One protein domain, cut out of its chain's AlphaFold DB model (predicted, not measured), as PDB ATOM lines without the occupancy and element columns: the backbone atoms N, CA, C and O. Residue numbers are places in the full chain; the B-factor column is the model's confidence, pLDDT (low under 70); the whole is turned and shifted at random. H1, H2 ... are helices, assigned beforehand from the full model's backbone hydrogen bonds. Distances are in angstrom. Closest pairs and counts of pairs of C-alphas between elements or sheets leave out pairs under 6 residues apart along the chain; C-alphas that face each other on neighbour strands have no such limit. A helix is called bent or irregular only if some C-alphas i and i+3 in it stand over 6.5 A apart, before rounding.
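This is residues 44 to 115 of the 271 residues of an uncharacterized protein of Lupinus albus (UniProt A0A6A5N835). One long helix, H1, kinked near its end, and a shorter helix, H2, that folds back from it make an open, flat V, joined by a tight turn at residues 88 to 90. The 72 printed residues, with two named helices and no named strand, are all helix by class. The whole is extended, with a radius of gyration of the C-alphas of 20.9 A and spans of 62 by 39 by 8 A.

H1, residues 44 to 87, begins at C-alpha 44 (21.272, 52.753, -51.420) and is 57.5 A long. It has a kink of 29 degrees near residue 81. H1 is neither bent nor irregular, but only just: C-alphas 60 and 63 are 6.5 A apart. H2, residues 91 to 115, is 35.8 A long and ends at C-alpha 115 (45.927, 34.380, -25.368).

H1 and H2 are close but not clearly touching; their closest C-alphas, those of Phe 87 and Tyr 94, are 7.4 A apart. They run opposite ways at a shallow tilt of 30 degrees. Every O i to N i+4 pair is within hydrogen-bond range in H2, and 38 of 40 in H1.

The C-alphas farthest apart, of Met 44 and Val 89, are 63.1 A apart. The printed part has no cut. Residues 86 to 88, 90 and 112 to 115 have pLDDT under 70.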
ATOM      1  N   MET A  44      21.468  51.556 -52.247       81.75
ATOM      2  CA  MET A  44      21.272  52.753 -51.420       81.75
ATOM      3  C   MET A  44      20.014  52.659 -50.554       81.75
ATOM      4  O   MET A  44      20.044  53.085 -49.404       81.75
ATOM      5  N   VAL A  45      18.927  52.092 -51.082       85.06
ATOM      6  CA  VAL A  45      17.675  51.916 -50.331       85.06
ATOM      7  C   VAL A  45      17.884  51.001 -49.123       85.06
ATOM      8  O   VAL A  45      17.437  51.345 -48.035       85.06
ATOM      9  N   ASP A  46      18.627  49.901 -49.269       85.88
ATOM     10  CA  ASP A  46      18.959  49.005 -48.150       85.88
ATOM     11  C   ASP A  46      19.784  49.713 -47.060       85.88
ATOM     12  O   ASP A  46      19.470  49.624 -45.874       85.88
ATOM     13  N   VAL A  47      20.774  50.526 -47.451       86.31
ATOM     14  CA  VAL A  47      21.563  51.340 -46.508       86.31
ATOM     15  C   VAL A  47      20.687  52.365 -45.779       86.31
ATOM     16  O   VAL A  47      20.830  52.546 -44.570       86.31
ATOM     17  N   VAL A  48      19.754  53.016 -46.477       88.00
ATOM     18  CA  VAL A  48      18.822  53.979 -45.867       88.00
ATOM     19  C   VAL A  48      17.860  53.281 -44.902       88.00
ATOM     20  O   VAL A  48      17.633  53.792 -43.804       88.00
ATOM     21  N   ILE A  49      17.343  52.102 -45.259       88.94
ATOM     22  CA  ILE A  49      16.496  51.286 -44.377       88.94
ATOM     23  C   ILE A  49      17.289  50.858 -43.141       88.94
ATOM     24  O   ILE A  49      16.795  50.987 -42.024       88.94
ATOM     25  N   PHE A  50      18.532  50.413 -43.310       86.12
ATOM     26  CA  PHE A  50      19.396  50.031 -42.197       86.12
ATOM     27  C   PHE A  50      19.656  51.200 -41.238       86.12
ATOM     28  O   PHE A  50      19.531  51.047 -40.022       86.12
ATOM     29  N   ILE A  51      19.943  52.391 -41.771       87.19
ATOM     30  CA  ILE A  51      20.095  53.611 -40.971       87.19
ATOM     31  C   ILE A  51      18.791  53.922 -40.221       87.19
ATOM     32  O   ILE A  51      18.826  54.153 -39.013       87.19
ATOM     33  N   ALA A  52      17.641  53.869 -40.896       90.50
ATOM     34  CA  ALA A  52      16.337  54.097 -40.274       90.50
ATOM     35  C   ALA A  52      16.043  53.089 -39.148       90.50
ATOM     36  O   ALA A  52      15.549  53.478 -38.089       90.50
ATOM     37  N   VAL A  53      16.405  51.816 -39.331       93.25
ATOM     38  CA  VAL A  53      16.283  50.770 -38.307       93.25
ATOM     39  C   VAL A  53      17.177  51.077 -37.105       93.25
ATOM     40  O   VAL A  53      16.705  50.994 -35.974       93.25
ATOM     41  N   ILE A  54      18.430  51.498 -37.315       90.38
ATOM     42  CA  ILE A  54      19.321  51.910 -36.217       90.38
ATOM     43  C   ILE A  54      18.735  53.101 -35.454       90.38
ATOM     44  O   ILE A  54      18.752  53.094 -34.225       90.38
ATOM     45  N   PHE A  55      18.194  54.101 -36.152       89.12
ATOM     46  CA  PHE A  55      17.552  55.246 -35.504       89.12
ATOM     47  C   PHE A  55      16.305  54.840 -34.716       89.12
ATOM     48  O   PHE A  55      16.147  55.287 -33.584       89.12
ATOM     49  N   ALA A  56      15.452  53.966 -35.258       91.94
ATOM     50  CA  ALA A  56      14.269  53.465 -34.560       91.94
ATOM     51  C   ALA A  56      14.650  52.679 -33.296       91.94
ATOM     52  O   ALA A  56      14.093  52.905 -32.222       91.94
ATOM     53  N   ILE A  57      15.651  51.807 -33.412       86.00
ATOM     54  CA  ILE A  57      16.243  51.064 -32.299       86.00
ATOM     55  C   ILE A  57      16.797  52.042 -31.259       86.00
ATOM     56  O   ILE A  57      16.424  51.974 -30.091       86.00
ATOM     57  N   GLY A  58      17.633  52.994 -31.672       87.50
ATOM     58  CA  GLY A  58      18.213  54.004 -30.790       87.50
ATOM     59  C   GLY A  58      17.150  54.835 -30.077       87.50
ATOM     60  O   GLY A  58      17.256  55.044 -28.874       87.50
ATOM     61  N   PHE A  59      16.092  55.234 -30.780       88.25
ATOM     62  CA  PHE A  59      14.974  55.988 -30.218       88.25
ATOM     63  C   PHE A  59      14.150  55.176 -29.211       88.25
ATOM     64  O   PHE A  59      13.713  55.729 -28.209       88.25
ATOM     65  N   LEU A  60      13.970  53.868 -29.423       88.31
ATOM     66  CA  LEU A  60      13.329  52.962 -28.456       88.31
ATOM     67  C   LEU A  60      14.221  52.708 -27.229       88.31
ATOM     68  O   LEU A  60      13.747  52.637 -26.089       88.31
ATOM     69  N   PHE A  61      15.528  52.584 -27.451       87.62
ATOM     70  CA  PHE A  61      16.495  52.362 -26.385       87.62
ATOM     71  C   PHE A  61      16.779  53.623 -25.572       87.62
ATOM     72  O   PHE A  61      17.015  53.501 -24.378       87.62
ATOM     73  N   PHE A  62      16.708  54.815 -26.161       84.81
ATOM     74  CA  PHE A  62      16.983  56.084 -25.485       84.81
ATOM     75  C   PHE A  62      16.168  56.280 -24.187       84.81
ATOM     76  O   PHE A  62      16.786  56.355 -23.123       84.81
ATOM     77  N   PRO A  63      14.819  56.242 -24.192       85.44
ATOM     78  CA  PRO A  63      14.027  56.374 -22.968       85.44
ATOM     79  C   PRO A  63      14.212  55.175 -22.028       85.44
ATOM     80  O   PRO A  63      14.165  55.322 -20.807       85.44
ATOM     81  N   SER A  64      14.465  53.983 -22.579       82.56
ATOM     82  CA  SER A  64      14.726  52.773 -21.794       82.56
ATOM     83  C   SER A  64      16.025  52.902 -20.991       82.56
ATOM     84  O   SER A  64      16.061  52.601 -19.799       82.56
ATOM     85  N   ILE A  65      17.086  53.400 -21.623       83.75
ATOM     86  CA  ILE A  65      18.394  53.626 -21.013       83.75
ATOM     87  C   ILE A  65      18.316  54.786 -20.022       83.75
ATOM     88  O   ILE A  65      18.809  54.641 -18.909       83.75
ATOM     89  N   GLU A  66      17.658  55.900 -20.356       86.50
ATOM     90  CA  GLU A  66      17.481  57.015 -19.415       86.50
ATOM     91  C   GLU A  66      16.724  56.596 -18.150       86.50
ATOM     92  O   GLU A  66      17.105  56.977 -17.036       86.50
ATOM     93  N   PHE A  67      15.690  55.763 -18.289       88.94
ATOM     94  CA  PHE A  67      14.968  55.207 -17.150       88.94
ATOM     95  C   PHE A  67      15.858  54.286 -16.309       88.94
ATOM     96  O   PHE A  67      15.880  54.402 -15.079       88.94
ATOM     97  N   LEU A  68      16.631  53.405 -16.952       87.56
ATOM     98  CA  LEU A  68      17.587  52.529 -16.271       87.56
ATOM     99  C   LEU A  68      18.681  53.328 -15.553       87.56
ATOM    100  O   LEU A  68      18.985  53.031 -14.399       87.56
ATOM    101  N   ILE A  69      19.232  54.369 -16.177       88.12
ATOM    102  CA  ILE A  69      20.237  55.262 -15.583       88.12
ATOM    103  C   ILE A  69      19.634  56.020 -14.401       88.12
ATOM    104  O   ILE A  69      20.184  56.004 -13.307       88.12
ATOM    105  N   THR A  70      18.461  56.626 -14.559       88.75
ATOM    106  CA  THR A  70      17.823  57.384 -13.472       88.75
ATOM    107  C   THR A  70      17.484  56.481 -12.287       88.75
ATOM    108  O   THR A  70      17.725  56.836 -11.128       88.75
ATOM    109  N   ARG A  71      16.953  55.283 -12.556       89.06
ATOM    110  CA  ARG A  71      16.607  54.305 -11.519       89.06
ATOM    111  C   ARG A  71      17.854  53.732 -10.846       89.06
ATOM    112  O   ARG A  71      17.875  53.629  -9.622       89.06
ATOM    113  N   SER A  72      18.895  53.424 -11.613       84.12
ATOM    114  CA  SER A  72      20.174  52.941 -11.080       84.12
ATOM    115  C   SER A  72      20.924  54.010 -10.295       84.12
ATOM    116  O   SER A  72      21.471  53.680  -9.255       84.12
ATOM    117  N   ILE A  73      20.886  55.288 -10.686       86.88
ATOM    118  CA  ILE A  73      21.462  56.385  -9.893       86.88
ATOM    119  C   ILE A  73      20.706  56.537  -8.572       86.88
ATOM    120  O   ILE A  73      21.334  56.739  -7.537       86.88
ATOM    121  N   ARG A  74      19.370  56.426  -8.568       89.12
ATOM    122  CA  ARG A  74      18.582  56.486  -7.324       89.12
ATOM    123  C   ARG A  74      18.921  55.335  -6.379       89.12
ATOM    124  O   ARG A  74      19.209  55.578  -5.212       89.12
ATOM    125  N   ILE A  75      18.928  54.104  -6.887       86.94
ATOM    126  CA  ILE A  75      19.272  52.913  -6.096       86.94
ATOM    127  C   ILE A  75      20.738  52.978  -5.658       86.94
ATOM    128  O   ILE A  75      21.046  52.769  -4.491       86.94
ATOM    129  N   GLY A  76      21.632  53.346  -6.571       85.62
ATOM    130  CA  GLY A  76      23.058  53.506  -6.322       85.62
ATOM    131  C   GLY A  76      23.343  54.564  -5.266       85.62
ATOM    132  O   GLY A  76      24.182  54.328  -4.410       85.62
ATOM    133  N   LYS A  77      22.612  55.686  -5.248       85.69
ATOM    134  CA  LYS A  77      22.711  56.688  -4.177       85.69
ATOM    135  C   LYS A  77      22.290  56.128  -2.822       85.69
ATOM    136  O   LYS A  77      22.994  56.366  -1.851       85.69
ATOM    137  N   LEU A  78      21.191  55.375  -2.752       85.06
ATOM    138  CA  LEU A  78      20.750  54.745  -1.500       85.06
ATOM    139  C   LEU A  78      21.786  53.743  -0.986       85.06
ATOM    140  O   LEU A  78      22.189  53.817   0.171       85.06
ATOM    141  N   VAL A  79      22.269  52.862  -1.863       84.25
ATOM    142  CA  VAL A  79      23.310  51.884  -1.527       84.25
ATOM    143  C   VAL A  79      24.605  52.592  -1.135       84.25
ATOM    144  O   VAL A  79      25.216  52.222  -0.145       84.25
ATOM    145  N   PHE A  80      25.010  53.641  -1.852       80.56
ATOM    146  CA  PHE A  80      26.223  54.395  -1.545       80.56
ATOM    147  C   PHE A  80      26.133  55.123  -0.203       80.56
ATOM    148  O   PHE A  80      27.129  55.165   0.508       80.56
ATOM    149  N   CYS A  81      24.970  55.662   0.176       80.19
ATOM    150  CA  CYS A  81      24.782  56.270   1.494       80.19
ATOM    151  C   CYS A  81      24.945  55.241   2.620       80.19
ATOM    152  O   CYS A  81      25.696  55.500   3.552       80.19
ATOM    153  N   VAL A  82      24.310  54.070   2.493       80.19
ATOM    154  CA  VAL A  82      24.434  52.973   3.472       80.19
ATOM    155  C   VAL A  82      25.868  52.449   3.521       80.19
ATOM    156  O   VAL A  82      26.440  52.264   4.586       80.19
ATOM    157  N   MET A  83      26.488  52.259   2.359       73.69
ATOM    158  CA  MET A  83      27.866  51.795   2.292       73.69
ATOM    159  C   MET A  83      28.835  52.824   2.865       73.69
ATOM    160  O   MET A  83      29.783  52.432   3.525       73.69
ATOM    161  N   LYS A  84      28.618  54.126   2.648       73.12
ATOM    162  CA  LYS A  84      29.494  55.183   3.167       73.12
ATOM    163  C   LYS A  84      29.583  55.160   4.696       73.12
ATOM    164  O   LYS A  84      30.660  55.422   5.217       73.12
ATOM    165  N   GLU A  85      28.490  54.830   5.376       74.88
ATOM    166  CA  GLU A  85      28.456  54.663   6.833       74.88
ATOM    167  C   GLU A  85      29.316  53.469   7.287       74.88
ATOM    168  O   GLU A  85      30.125  53.596   8.200       74.88
ATOM    169  N   GLU A  86      29.256  52.348   6.562       68.50
ATOM    170  CA  GLU A  86      30.094  51.160   6.803       68.50
ATOM    171  C   GLU A  86      31.574  51.366   6.408       68.50
ATOM    172  O   GLU A  86      32.490  50.808   7.018       68.50
ATOM    173  N   PHE A  87      31.836  52.178   5.378       67.62
ATOM    174  CA  PHE A  87      33.183  52.477   4.883       67.62
ATOM    175  C   PHE A  87      33.990  53.355   5.849       67.62
ATOM    176  O   PHE A  87      35.219  53.319   5.780       67.62
ATOM    177  N   ASP A  88      33.340  54.117   6.733       67.00
ATOM    178  CA  ASP A  88      34.018  55.032   7.665       67.00
ATOM    179  C   ASP A  88      34.741  54.277   8.797       67.00
ATOM    180  O   ASP A  88      35.752  54.734   9.326       67.00
ATOM    181  N   VAL A  89      34.281  53.063   9.118       70.62
ATOM    182  CA  VAL A  89      34.833  52.238  10.204       70.62
ATOM    183  C   VAL A  89      36.185  51.609   9.828       70.62
ATOM    184  O   VAL A  89      37.049  51.450  10.689       70.62
ATOM    185  N   ALA A  90      36.405  51.261   8.552       68.38
ATOM    186  CA  ALA A  90      37.670  50.680   8.079       68.38
ATOM    187  C   ALA A  90      37.877  50.835   6.551       68.38
ATOM    188  O   ALA A  90      37.858  49.843   5.810       68.38
ATOM    189  N   PRO A  91      38.133  52.056   6.045       74.12
ATOM    190  CA  PRO A  91      38.216  52.327   4.604       74.12
ATOM    191  C   PRO A  91      39.362  51.570   3.920       74.12
ATOM    192  O   PRO A  91      39.273  51.192   2.752       74.12
ATOM    193  N   THR A  92      40.438  51.300   4.656       72.38
ATOM    194  CA  THR A  92      41.633  50.618   4.155       72.38
ATOM    195  C   THR A  92      41.340  49.186   3.717       72.38
ATOM    196  O   THR A  92      41.730  48.799   2.617       72.38
ATOM    197  N   ILE A  93      40.607  48.409   4.521       78.38
ATOM    198  CA  ILE A  93      40.322  46.991   4.249       78.38
ATOM    199  C   ILE A  93      39.536  46.842   2.943       78.38
ATOM    200  O   ILE A  93      39.901  46.038   2.082       78.38
ATOM    201  N   TYR A  94      38.503  47.659   2.747       76.56
ATOM    202  CA  TYR A  94      37.700  47.604   1.530       76.56
ATOM    203  C   TYR A  94      38.465  48.057   0.283       76.56
ATOM    204  O   TYR A  94      38.281  47.475  -0.789       76.56
ATOM    205  N   ILE A  95      39.362  49.041   0.407       78.31
ATOM    206  CA  ILE A  95      40.250  49.446  -0.692       78.31
ATOM    207  C   ILE A  95      41.167  48.282  -1.090       78.31
ATOM    208  O   ILE A  95      41.318  48.012  -2.282       78.31
ATOM    209  N   PHE A  96      41.729  47.545  -0.126       77.88
ATOM    210  CA  PHE A  96      42.564  46.372  -0.415       77.88
ATOM    211  C   PHE A  96      41.781  45.233  -1.076       77.88
ATOM    212  O   PHE A  96      42.273  44.634  -2.036       77.88
ATOM    213  N   ILE A  97      40.556  44.957  -0.620       79.88
ATOM    214  CA  ILE A  97      39.678  43.956  -1.243       79.88
ATOM    215  C   ILE A  97      39.346  44.371  -2.682       79.88
ATOM    216  O   ILE A  97      39.526  43.580  -3.609       79.88
ATOM    217  N   GLY A  98      38.935  45.625  -2.887       78.62
ATOM    218  CA  GLY A  98      38.622  46.160  -4.211       78.62
ATOM    219  C   GLY A  98      39.821  46.114  -5.160       78.62
ATOM    220  O   GLY A  98      39.690  45.679  -6.307       78.62
ATOM    221  N   LEU A  99      41.008  46.486  -4.678       79.12
ATOM    222  CA  LEU A  99      42.251  46.430  -5.445       79.12
ATOM    223  C   LEU A  99      42.631  44.990  -5.817       79.12
ATOM    224  O   LEU A  99      43.009  44.739  -6.961       79.12
ATOM    225  N   SER A 100      42.493  44.044  -4.883       78.31
ATOM    226  CA  SER A 100      42.771  42.621  -5.112       78.31
ATOM    227  C   SER A 100      41.860  42.040  -6.194       78.31
ATOM    228  O   SER A 100      42.340  41.485  -7.186       78.31
ATOM    229  N   VAL A 101      40.547  42.251  -6.064       84.81
ATOM    230  CA  VAL A 101      39.549  41.772  -7.033       84.81
ATOM    231  C   VAL A 101      39.776  42.403  -8.406       84.81
ATOM    232  O   VAL A 101      39.800  41.702  -9.420       84.81
ATOM    233  N   THR A 102      40.011  43.716  -8.449       77.25
ATOM    234  CA  THR A 102      40.280  44.433  -9.703       77.25
ATOM    235  C   THR A 102      41.556  43.923 -10.359       77.25
ATOM    236  O   THR A 102      41.584  43.714 -11.571       77.25
ATOM    237  N   CYS A 103      42.609  43.664  -9.584       77.31
ATOM    238  CA  CYS A 103      43.841  43.154 -10.157       77.31
ATOM    239  C   CYS A 103      43.702  41.714 -10.663       77.31
ATOM    240  O   CYS A 103      44.188  41.413 -11.750       77.31
ATOM    241  N   ALA A 104      42.975  40.845  -9.958       80.38
ATOM    242  CA  ALA A 104      42.662  39.502 -10.448       80.38
ATOM    243  C   ALA A 104      41.856  39.546 -11.760       80.38
ATOM    244  O   ALA A 104      42.147  38.798 -12.701       80.38
ATOM    245  N   ALA A 105      40.890  40.463 -11.863       80.06
ATOM    246  CA  ALA A 105      40.120  40.681 -13.083       80.06
ATOM    247  C   ALA A 105      41.001  41.199 -14.231       80.06
ATOM    248  O   ALA A 105      40.940  40.658 -15.334       80.06
ATOM    249  N   LEU A 106      41.868  42.186 -13.981       78.44
ATOM    250  CA  LEU A 106      42.808  42.718 -14.976       78.44
ATOM    251  C   LEU A 106      43.863  41.694 -15.395       78.44
ATOM    252  O   LEU A 106      44.230  41.647 -16.566       78.44
ATOM    253  N   ALA A 107      44.335  40.856 -14.475       77.56
ATOM    254  CA  ALA A 107      45.245  39.761 -14.779       77.56
ATOM    255  C   ALA A 107      44.557  38.727 -15.674       77.56
ATOM    256  O   ALA A 107      45.097  38.360 -16.716       77.56
ATOM    257  N   THR A 108      43.331  38.329 -15.330       76.25
ATOM    258  CA  THR A 108      42.523  37.410 -16.144       76.25
ATOM    259  C   THR A 108      42.242  38.006 -17.518       76.25
ATOM    260  O   THR A 108      42.473  37.352 -18.531       76.25
ATOM    261  N   TRP A 109      41.831  39.272 -17.580       74.12
ATOM    262  CA  TRP A 109      41.621  39.994 -18.831       74.12
ATOM    263  C   TRP A 109      42.908  40.092 -19.649       74.12
ATOM    264  O   TRP A 109      42.904  39.831 -20.847       74.12
ATOM    265  N   GLY A 110      44.033  40.398 -19.007       72.50
ATOM    266  CA  GLY A 110      45.351  40.432 -19.625       72.50
ATOM    267  C   GLY A 110      45.740  39.075 -20.200       72.50
ATOM    268  O   GLY A 110      46.201  39.017 -21.337       72.50
ATOM    269  N   VAL A 111      45.489  37.981 -19.481       70.94
ATOM    270  CA  VAL A 111      45.695  36.608 -19.965       70.94
ATOM    271  C   VAL A 111      44.768  36.297 -21.138       70.94
ATOM    272  O   VAL A 111      45.241  35.773 -22.142       70.94
ATOM    273  N   VAL A 112      43.486  36.663 -21.063       68.25
ATOM    274  CA  VAL A 112      42.500  36.467 -22.139       68.25
ATOM    275  C   VAL A 112      42.895  37.254 -23.393       68.25
ATOM    276  O   VAL A 112      42.912  36.713 -24.496       68.25
ATOM    277  N   VAL A 113      43.304  38.511 -23.250       67.12
ATOM    278  CA  VAL A 113      43.769  39.341 -24.367       67.12
ATOM    279  C   VAL A 113      45.101  38.823 -24.912       67.12
ATOM    280  O   VAL A 113      45.265  38.728 -26.127       67.12
ATOM    281  N   CYS A 114      46.044  38.432 -24.054       57.31
ATOM    282  CA  CYS A 114      47.327  37.872 -24.480       57.31
ATOM    283  C   CYS A 114      47.170  36.504 -25.155       57.31
ATOM    284  O   CYS A 114      47.902  36.220 -26.099       57.31
ATOM    285  N   THR A 115      46.217  35.671 -24.724       52.56
ATOM    286  CA  THR A 115      45.927  34.380 -25.368       52.56
ATOM    287  C   THR A 115      45.058  34.529 -26.616       52.56
ATOM    288  O   THR A 115      45.072  33.643 -27.467       52.56
TER     289      THR A 115